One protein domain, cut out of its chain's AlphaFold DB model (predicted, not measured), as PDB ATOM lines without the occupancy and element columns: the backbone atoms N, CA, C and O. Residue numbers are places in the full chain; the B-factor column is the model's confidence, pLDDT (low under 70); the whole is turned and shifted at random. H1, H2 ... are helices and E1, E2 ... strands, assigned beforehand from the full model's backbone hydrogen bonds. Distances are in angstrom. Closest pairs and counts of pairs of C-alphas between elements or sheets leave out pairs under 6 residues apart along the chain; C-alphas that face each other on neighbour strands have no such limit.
ATOM      1  N   ALA A 188      19.839 255.714  39.262       44.50
ATOM      2  CA  ALA A 188      21.256 256.060  39.160       44.50
ATOM      3  C   ALA A 188      21.736 256.392  37.726       44.50
ATOM      4  O   ALA A 188      22.811 256.965  37.579       44.50
ATOM      5  N   CYS A 189      20.978 256.044  36.674       47.41
ATOM      6  CA  CYS A 189      21.293 256.406  35.280       47.41
ATOM      7  C   CYS A 189      20.590 257.705  34.818       47.41
ATOM      8  O   CYS A 189      20.835 258.130  33.693       47.41
ATOM      9  N   ASP A 190      19.746 258.343  35.641       47.50
ATOM     10  CA  ASP A 190      18.930 259.502  35.220       47.50
ATOM     11  C   ASP A 190      19.635 260.864  35.369       47.50
ATOM     12  O   ASP A 190      19.134 261.884  34.895       47.50
ATOM     13  N   THR A 191      20.798 260.917  36.019       48.25
ATOM     14  CA  THR A 191      21.490 262.173  36.330       48.25
ATOM     15  C   THR A 191      22.853 262.238  35.649       48.25
ATOM     16  O   THR A 191      23.855 261.780  36.195       48.25
ATOM     17  N   CYS A 192      22.905 262.828  34.452       50.84
ATOM     18  CA  CYS A 192      24.162 263.266  33.843       50.84
ATOM     19  C   CYS A 192      24.243 264.797  33.946       50.84
ATOM     20  O   CYS A 192      23.318 265.498  33.532       50.84
ATOM     21  N   PHE A 193      25.326 265.314  34.532       48.91
ATOM     22  CA  PHE A 193      25.426 266.726  34.930       48.91
ATOM     23  C   PHE A 193      26.252 267.598  33.967       48.91
ATOM     24  O   PHE A 193      26.084 268.815  33.969       48.91
ATOM     25  N   ASN A 194      27.050 267.003  33.068       47.53
ATOM     26  CA  ASN A 194      27.835 267.729  32.061       47.53
ATOM     27  C   ASN A 194      27.498 267.274  30.632       47.53
ATOM     28  O   ASN A 194      28.051 266.304  30.103       47.53
ATOM     29  N   CYS A 195      26.590 268.007  29.984       51.56
ATOM     30  CA  CYS A 195      26.215 267.775  28.590       51.56
ATOM     31  C   CYS A 195      26.790 268.868  27.687       51.56
ATOM     32  O   CYS A 195      26.407 270.037  27.770       51.56
ATOM     33  N   ALA A 196      27.702 268.482  26.791       59.78
ATOM     34  CA  ALA A 196      28.264 269.386  25.797       59.78
ATOM     35  C   ALA A 196      27.533 269.203  24.461       59.78
ATOM     36  O   ALA A 196      27.467 268.110  23.895       59.78
ATOM     37  N   LEU A 197      27.003 270.300  23.916       55.44
ATOM     38  CA  LEU A 197      26.460 270.336  22.558       55.44
ATOM     39  C   LEU A 197      27.617 270.364  21.547       55.44
ATOM     40  O   LEU A 197      27.955 271.416  21.002       55.44
ATOM     41  N   GLU A 198      28.259 269.228  21.290       52.28
ATOM     42  CA  GLU A 198      29.300 269.164  20.264       52.28
ATOM     43  C   GLU A 198      28.720 269.132  18.842       52.28
ATOM     44  O   GLU A 198      27.779 268.399  18.549       52.28
ATOM     45  N   GLY A 199      29.346 269.918  17.950       51.97
ATOM     46  CA  GLY A 199      29.486 269.754  16.490       51.97
ATOM     47  C   GLY A 199      28.250 269.466  15.625       51.97
ATOM     48  O   GLY A 199      27.993 270.199  14.669       51.97
ATOM     49  N   ALA A 200      27.526 268.387  15.911       57.50
ATOM     50  CA  ALA A 200      26.324 267.969  15.208       57.50
ATOM     51  C   ALA A 200      25.080 268.728  15.692       57.50
ATOM     52  O   ALA A 200      24.309 269.151  14.850       57.50
ATOM     53  N   CYS A 201      24.933 269.018  16.988       71.94
ATOM     54  CA  CYS A 201      23.654 269.484  17.560       71.94
ATOM     55  C   CYS A 201      23.347 270.964  17.363       71.94
ATOM     56  O   CYS A 201      22.238 271.427  17.634       71.94
ATOM     57  N   ALA A 202      24.323 271.737  16.888       75.62
ATOM     58  CA  ALA A 202      24.122 273.149  16.607       75.62
ATOM     59  C   ALA A 202      23.020 273.364  15.551       75.62
ATOM     60  O   ALA A 202      22.287 274.352  15.629       75.62
ATOM     61  N   SER A 203      22.867 272.447  14.585       81.06
ATOM     62  CA  SER A 203      21.799 272.525  13.580       81.06
ATOM     63  C   SER A 203      20.414 272.239  14.152       81.06
ATOM     64  O   SER A 203      19.454 272.910  13.777       81.06
ATOM     65  N   GLU A 204      20.302 271.275  15.051       83.69
ATOM     66  CA  GLU A 204      19.077 270.816  15.696       83.69
ATOM     67  C   GLU A 204      18.603 271.887  16.676       83.69
ATOM     68  O   GLU A 204      17.449 272.310  16.608       83.69
ATOM     69  N   THR A 205      19.519 272.439  17.478       85.31
ATOM     70  CA  THR A 205      19.246 273.564  18.379       85.31
ATOM     71  C   THR A 205      18.823 274.805  17.601       85.31
ATOM     72  O   THR A 205      17.817 275.429  17.937       85.31
ATOM     73  N   ALA A 206      19.525 275.154  16.516       87.00
ATOM     74  CA  ALA A 206      19.127 276.275  15.664       87.00
ATOM     75  C   ALA A 206      17.768 276.031  14.983       87.00
ATOM     76  O   ALA A 206      16.972 276.961  14.837       87.00
ATOM     77  N   SER A 207      17.480 274.786  14.591       88.50
ATOM     78  CA  SER A 207      16.195 274.402  13.999       88.50
ATOM     79  C   SER A 207      15.065 274.555  15.011       88.50
ATOM     80  O   SER A 207      14.076 275.213  14.688       88.50
ATOM     81  N   PHE A 208      15.242 274.057  16.238       93.88
ATOM     82  CA  PHE A 208      14.293 274.227  17.336       93.88
ATOM     83  C   PHE A 208      14.069 275.708  17.658       93.88
ATOM     84  O   PHE A 208      12.939 276.178  17.598       93.88
ATOM     85  N   GLN A 209      15.131 276.489  17.880       93.19
ATOM     86  CA  GLN A 209      15.025 277.923  18.189       93.19
ATOM     87  C   GLN A 209      14.354 278.743  17.075       93.19
ATOM     88  O   GLN A 209      13.765 279.789  17.342       93.19
ATOM     89  N   SER A 210      14.424 278.285  15.821       94.56
ATOM     90  CA  SER A 210      13.751 278.937  14.693       94.56
ATOM     91  C   SER A 210      12.244 278.653  14.614       94.56
ATOM     92  O   SER A 210      11.543 279.293  13.822       94.56
ATOM     93  N   MET A 211      11.726 277.716  15.417       95.38
ATOM     94  CA  MET A 211      10.302 277.392  15.439       95.38
ATOM     95  C   MET A 211       9.505 278.495  16.148       95.38
ATOM     96  O   MET A 211       9.875 278.936  17.236       95.38
ATOM     97  N   PRO A 212       8.363 278.930  15.586       96.94
ATOM     98  CA  PRO A 212       7.581 280.031  16.147       96.94
ATOM     99  C   PRO A 212       6.992 279.736  17.539       96.94
ATOM    100  O   PRO A 212       6.650 280.682  18.244       96.94
ATOM    101  N   GLY A 213       6.857 278.462  17.928       95.75
ATOM    102  CA  GLY A 213       6.371 278.044  19.244       95.75
ATOM    103  C   GLY A 213       7.460 277.675  20.252       95.75
ATOM    104  O   GLY A 213       7.120 277.405  21.400       95.75
ATOM    105  N   ALA A 214       8.747 277.684  19.878       94.94
ATOM    106  CA  ALA A 214       9.820 277.167  20.733       94.94
ATOM    107  C   ALA A 214       9.900 277.875  22.092       94.94
ATOM    108  O   ALA A 214       9.941 277.215  23.126       94.94
ATOM    109  N   GLN A 215       9.829 279.212  22.109       95.75
ATOM    110  CA  GLN A 215       9.832 279.966  23.367       95.75
ATOM    111  C   GLN A 215       8.601 279.652  24.226       95.75
ATOM    112  O   GLN A 215       8.725 279.474  25.428       95.75
ATOM    113  N   ALA A 216       7.419 279.527  23.616       97.00
ATOM    114  CA  ALA A 216       6.191 279.224  24.347       97.00
ATOM    115  C   ALA A 216       6.197 277.800  24.936       97.00
ATOM    116  O   ALA A 216       5.604 277.571  25.989       97.00
ATOM    117  N   TYR A 217       6.882 276.860  24.279       97.00
ATOM    118  CA  TYR A 217       7.132 275.526  24.812       97.00
ATOM    119  C   TYR A 217       8.122 275.556  25.987       97.00
ATOM    120  O   TYR A 217       7.815 274.990  27.034       97.00
ATOM    121  N   LEU A 218       9.247 276.275  25.868       94.62
ATOM    122  CA  LEU A 218      10.207 276.450  26.970       94.62
ATOM    123  C   LEU A 218       9.573 277.149  28.182       94.62
ATOM    124  O   LEU A 218       9.747 276.693  29.306       94.62
ATOM    125  N   ASP A 219       8.776 278.198  27.960       95.38
ATOM    126  CA  ASP A 219       8.042 278.901  29.020       95.38
ATOM    127  C   ASP A 219       7.003 277.989  29.702       95.38
ATOM    128  O   ASP A 219       6.708 278.157  30.884       95.38
ATOM    129  N   CYS A 220       6.437 277.025  28.962       97.00
ATOM    130  CA  CYS A 220       5.529 276.015  29.506       97.00
ATOM    131  C   CYS A 220       6.281 274.984  30.358       97.00
ATOM    132  O   CYS A 220       5.831 274.663  31.454       97.00
ATOM    133  N   MET A 221       7.421 274.489  29.862       95.81
ATOM    134  CA  MET A 221       8.250 273.471  30.515       95.81
ATOM    135  C   MET A 221       8.989 273.999  31.750       95.81
ATOM    136  O   MET A 221       9.111 273.277  32.731       95.81
ATOM    137  N   GLY A 222       9.445 275.256  31.733       92.56
ATOM    138  CA  GLY A 222      10.262 275.856  32.794       92.56
ATOM    139  C   GLY A 222       9.720 275.694  34.226       92.56
ATOM    140  O   GLY A 222      10.486 275.310  35.103       92.56
ATOM    141  N   PRO A 223       8.427 275.950  34.506       92.25
ATOM    142  CA  PRO A 223       7.859 275.767  35.844       92.25
ATOM    143  C   PRO A 223       7.400 274.328  36.150       92.25
ATOM    144  O   PRO A 223       6.834 274.093  37.221       92.25
ATOM    145  N   CYS A 224       7.544 273.373  35.226       90.88
ATOM    146  CA  CYS A 224       7.035 272.019  35.427       90.88
ATOM    147  C   CYS A 224       7.935 271.195  36.355       90.88
ATOM    148  O   CYS A 224       9.080 270.916  36.033       90.88
ATOM    149  N   THR A 225       7.366 270.713  37.463       88.94
ATOM    150  CA  THR A 225       8.027 269.798  38.419       88.94
ATOM    151  C   THR A 225       7.387 268.405  38.474       88.94
ATOM    152  O   THR A 225       7.715 267.599  39.338       88.94
ATOM    153  N   THR A 226       6.419 268.116  37.596       90.00
ATOM    154  CA  THR A 226       5.704 266.828  37.560       90.00
ATOM    155  C   THR A 226       5.514 266.341  36.126       90.00
ATOM    156  O   THR A 226       5.263 267.150  35.228       90.00
ATOM    157  N   ASP A 227       5.500 265.022  35.924       87.25
ATOM    158  CA  ASP A 227       5.278 264.399  34.609       87.25
ATOM    159  C   ASP A 227       3.974 264.845  33.953       87.25
ATOM    160  O   ASP A 227       3.889 265.007  32.739       87.25
ATOM    161  N   ALA A 228       2.921 265.060  34.747       93.44
ATOM    162  CA  ALA A 228       1.637 265.522  34.231       93.44
ATOM    163  C   ALA A 228       1.738 266.927  33.608       93.44
ATOM    164  O   ALA A 228       1.064 267.204  32.616       93.44
ATOM    165  N   CYS A 229       2.582 267.797  34.172       96.25
ATOM    166  CA  CYS A 229       2.859 269.126  33.632       96.25
ATOM    167  C   CYS A 229       3.668 269.028  32.333       96.25
ATOM    168  O   CYS A 229       3.248 269.583  31.319       96.25
ATOM    169  N   ILE A 230       4.748 268.237  32.346       91.81
ATOM    170  CA  ILE A 230       5.619 268.002  31.184       91.81
ATOM    171  C   ILE A 230       4.806 267.445  30.005       91.81
ATOM    172  O   ILE A 230       4.776 268.040  28.928       91.81
ATOM    173  N   ASN A 231       4.034 266.377  30.235       93.88
ATOM    174  CA  ASN A 231       3.152 265.775  29.228       93.88
ATOM    175  C   ASN A 231       2.064 266.745  28.737       93.88
ATOM    176  O   ASN A 231       1.641 266.694  27.576       93.88
ATOM    177  N   GLY A 232       1.590 267.632  29.616       96.88
ATOM    178  CA  GLY A 232       0.650 268.694  29.268       96.88
ATOM    179  C   GLY A 232       1.254 269.702  28.290       96.88
ATOM    180  O   GLY A 232       0.604 270.052  27.301       96.88
ATOM    181  N   CYS A 233       2.499 270.124  28.525       96.31
ATOM    182  CA  CYS A 233       3.241 271.011  27.632       96.31
ATOM    183  C   CYS A 233       3.584 270.334  26.302       96.31
ATOM    184  O   CYS A 233       3.350 270.934  25.253       96.31
ATOM    185  N   GLY A 234       4.034 269.076  26.321       95.88
ATOM    186  CA  GLY A 234       4.255 268.282  25.107       95.88
ATOM    187  C   GLY A 234       3.002 268.190  24.234       95.88
ATOM    188  O   GLY A 234       2.991 268.589  23.069       95.88
ATOM    189  N   SER A 235       1.868 267.846  24.851       96.62
ATOM    190  CA  SER A 235       0.567 267.790  24.169       96.62
ATOM    191  C   SER A 235       0.112 269.138  23.589       96.62
ATOM    192  O   SER A 235      -0.607 269.164  22.586       96.62
ATOM    193  N   ALA A 236       0.482 270.257  24.220       97.50
ATOM    194  CA  ALA A 236       0.150 271.601  23.749       97.50
ATOM    195  C   ALA A 236       1.039 272.060  22.576       97.50
ATOM    196  O   ALA A 236       0.565 272.827  21.733       97.50
ATOM    197  N   TYR A 237       2.278 271.563  22.492       97.38
ATOM    198  CA  TYR A 237       3.279 271.935  21.486       97.38
ATOM    199  C   TYR A 237       3.974 270.698  20.875       97.38
ATOM    200  O   TYR A 237       5.187 270.533  20.998       97.38
ATOM    201  N   PRO A 238       3.240 269.816  20.173       95.75
ATOM    202  CA  PRO A 238       3.764 268.509  19.758       95.75
ATOM    203  C   PRO A 238       4.891 268.591  18.713       95.75
ATOM    204  O   PRO A 238       5.699 267.671  18.578       95.75
ATOM    205  N   SER A 239       4.940 269.676  17.930       95.69
ATOM    206  CA  SER A 239       6.003 269.880  16.935       95.69
ATOM    207  C   SER A 239       7.300 270.328  17.604       95.69
ATOM    208  O   SER A 239       8.371 269.836  17.257       95.69
ATOM    209  N   GLU A 240       7.197 271.242  18.564       96.38
ATOM    210  CA  GLU A 240       8.303 271.738  19.375       96.38
ATOM    211  C   GLU A 240       8.846 270.649  20.299       96.38
ATOM    212  O   GLU A 240      10.055 270.498  20.368       96.38
ATOM    213  N   GLU A 241       7.982 269.845  20.926       95.19
ATOM    214  CA  GLU A 241       8.373 268.681  21.734       95.19
ATOM    215  C   GLU A 241       9.228 267.704  20.923       95.19
ATOM    216  O   GLU A 241      10.326 267.344  21.337       95.19
ATOM    217  N   SER A 242       8.778 267.338  19.719       93.31
ATOM    218  CA  SER A 242       9.535 266.436  18.842       93.31
ATOM    219  C   SER A 242      10.913 267.006  18.472       93.31
ATOM    220  O   SER A 242      11.891 266.268  18.385       93.31
ATOM    221  N   ALA A 243      11.001 268.320  18.247       92.38
ATOM    222  CA  ALA A 243      12.260 268.995  17.938       92.38
ATOM    223  C   ALA A 243      13.154 269.170  19.177       92.38
ATOM    224  O   ALA A 243      14.370 269.067  19.060       92.38
ATOM    225  N   TYR A 244      12.574 269.384  20.356       91.38
ATOM    226  CA  TYR A 244      13.292 269.469  21.624       91.38
ATOM    227  C   TYR A 244      13.888 268.115  22.019       91.38
ATOM    228  O   TYR A 244      15.061 268.049  22.363       91.38
ATOM    229  N   ILE A 245      13.141 267.018  21.852       89.00
ATOM    230  CA  ILE A 245      13.660 265.651  22.027       89.00
ATOM    231  C   ILE A 245      14.806 265.374  21.041       89.00
ATOM    232  O   ILE A 245      15.800 264.753  21.407       89.00
ATOM    233  N   ALA A 246      14.726 265.876  19.803       85.56
ATOM    234  CA  ALA A 246      15.830 265.770  18.845       85.56
ATOM    235  C   ALA A 246      17.084 266.559  19.281       85.56
ATOM    236  O   ALA A 246      18.200 266.139  18.993       85.56
ATOM    237  N   VAL A 247      16.915 267.680  19.991       83.88
ATOM    238  CA  VAL A 247      18.027 268.428  20.603       83.88
ATOM    239  C   VAL A 247      18.612 267.661  21.790       83.88
ATOM    240  O   VAL A 247      19.830 267.532  21.872       83.88
ATOM    241  N   LEU A 248      17.764 267.112  22.667       82.25
ATOM    242  CA  LEU A 248      18.191 266.336  23.838       82.25
ATOM    243  C   LEU A 248      18.923 265.050  23.448       82.25
ATOM    244  O   LEU A 248      20.018 264.811  23.929       82.25
ATOM    245  N   SER A 249      18.373 264.276  22.512       79.44
ATOM    246  CA  SER A 249      19.010 263.050  21.997       79.44
ATOM    247  C   SER A 249      20.319 263.308  21.247       79.44
ATOM    248  O   SER A 249      21.106 262.387  21.029       79.44
ATOM    249  N   CYS A 250      20.558 264.553  20.830       76.19
ATOM    250  CA  CYS A 250      21.824 264.957  20.244       76.19
ATOM    251  C   CYS A 250      22.836 265.396  21.314       76.19
ATOM    252  O   CYS A 250      24.037 265.218  21.115       76.19
ATOM    253  N   ALA A 251      22.383 265.951  22.441       69.38
ATOM    254  CA  ALA A 251      23.266 266.326  23.534       69.38
ATOM    255  C   ALA A 251      23.992 265.078  24.056       69.38
ATOM    256  O   ALA A 251      23.387 264.170  24.618       69.38
ATOM    257  N   VAL A 252      25.307 265.022  23.841       59.56
ATOM    258  CA  VAL A 252      26.144 263.979  24.426       59.56
ATOM    259  C   VAL A 252      26.538 264.468  25.808       59.56
ATOM    260  O   VAL A 252      27.249 265.466  25.955       59.56
ATOM    261  N   CYS A 253      26.033 263.786  26.828       55.00
ATOM    262  CA  CYS A 253      26.541 263.943  28.177       55.00
ATOM    263  C   CYS A 253      27.814 263.108  28.282       55.00
ATOM    264  O   CYS A 253      27.804 261.904  28.030       55.00
ATOM    265  N   TYR A 254      28.938 263.781  28.519       50.88
ATOM    266  CA  TYR A 254      30.258 263.147  28.525       50.88
ATOM    267  C   TYR A 254      30.626 262.597  29.906       50.88
ATOM    268  O   TYR A 254      31.580 261.830  30.016       50.88
ATOM    269  N   GLU A 255      29.834 262.917  30.929       46.34
ATOM    270  CA  GLU A 255      30.005 262.414  32.286       46.34
ATOM    271  C   GLU A 255      28.661 261.933  32.826       46.34
ATOM    272  O   GLU A 255      27.743 262.717  33.078       46.34
ATOM    273  N   CYS A 256      28.558 260.618  32.995       47.06
ATOM    274  CA  CYS A 256      27.568 259.997  33.859       47.06
ATOM    275  C   CYS A 256      28.357 259.210  34.904       47.06
ATOM    276  O   CYS A 256      29.302 258.499  34.555       47.06
ATOM    277  N   ALA A 257      27.985 259.342  36.177       44.66
ATOM    278  CA  ALA A 257      28.699 258.711  37.288       44.66
ATOM    279  C   ALA A 257      28.739 257.169  37.184       44.66
ATOM    280  O   ALA A 257      29.607 256.528  37.771       44.66
TER     281      ALA A 257
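AT A GLANCE: This is residues 188 to 257 of the 268 residues of an uncharacterized protein of Polyangiaceae bacterium (UniProt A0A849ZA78). Picture a flat, open U: H1 and H4 lie side by side as its base, the helical hairpin of H2 and H3 rises at one end, and a two-stranded antiparallel ribbon, E1 and E2, rises at the other. Both ends of the printed part lie at the ribbon. The printed part has 70 residues, with four named helices and two named strands in the order E1, H1, H2, H3, H4, E2; the class is mixed, helices and strands. It is only just compact, close to loose, with a radius of gyration of the C-alphas of 12.9 A, and spans 33 by 29 by 15 A.

IN THESE COORDINATES: Find C-alpha 192 at (24.162, 263.266, 33.843); there E1 begins and runs to residue 196. H1 follows at residues 202 to 209, then H2 at 214 to 221. H3, residues 227 to 236, measures 14.0 A, and H4, residues 238 to 248, 15.1 A. E2, residues 252 to 256, ends at C-alpha 256, (27.568, 259.997, 33.859).

HOW THE PARTS SIT: Start at H4: it touches H1 at a shallow tilt of 28 degrees, opposite ways, closest at the C-alphas of Glu 204 and Val 247, 5.6 A. H2 only just touches H4, with 3 pairs of C-alphas within 8 A, the closest Ala 214 and Glu 240 at 5.8 A; they are about perpendicular, at 85 degrees. H2 and H3 form a hairpin at a shallow tilt of 26 degrees, with the C-alphas of Cys 220 and Cys 233 closest, 5.8 A. In E1 and E2, look for N 196 and O 252, 3.2 A, and N 254 and O 194, 3.1 A, within hydrogen-bond range. Every O i to N i+4 pair is within that range in H1, H2, H3 and H4. E1 and H2, for instance, are apart.

THE WHOLE: The two C-alphas farthest apart, those of Pro 212 and Ala 257, are 36.7 A apart. The printed part has no cut, and its five links between elements are tight. Look at the B-factor column: pLDDT is under 70 at residues 188 to 200 and 251 to 257.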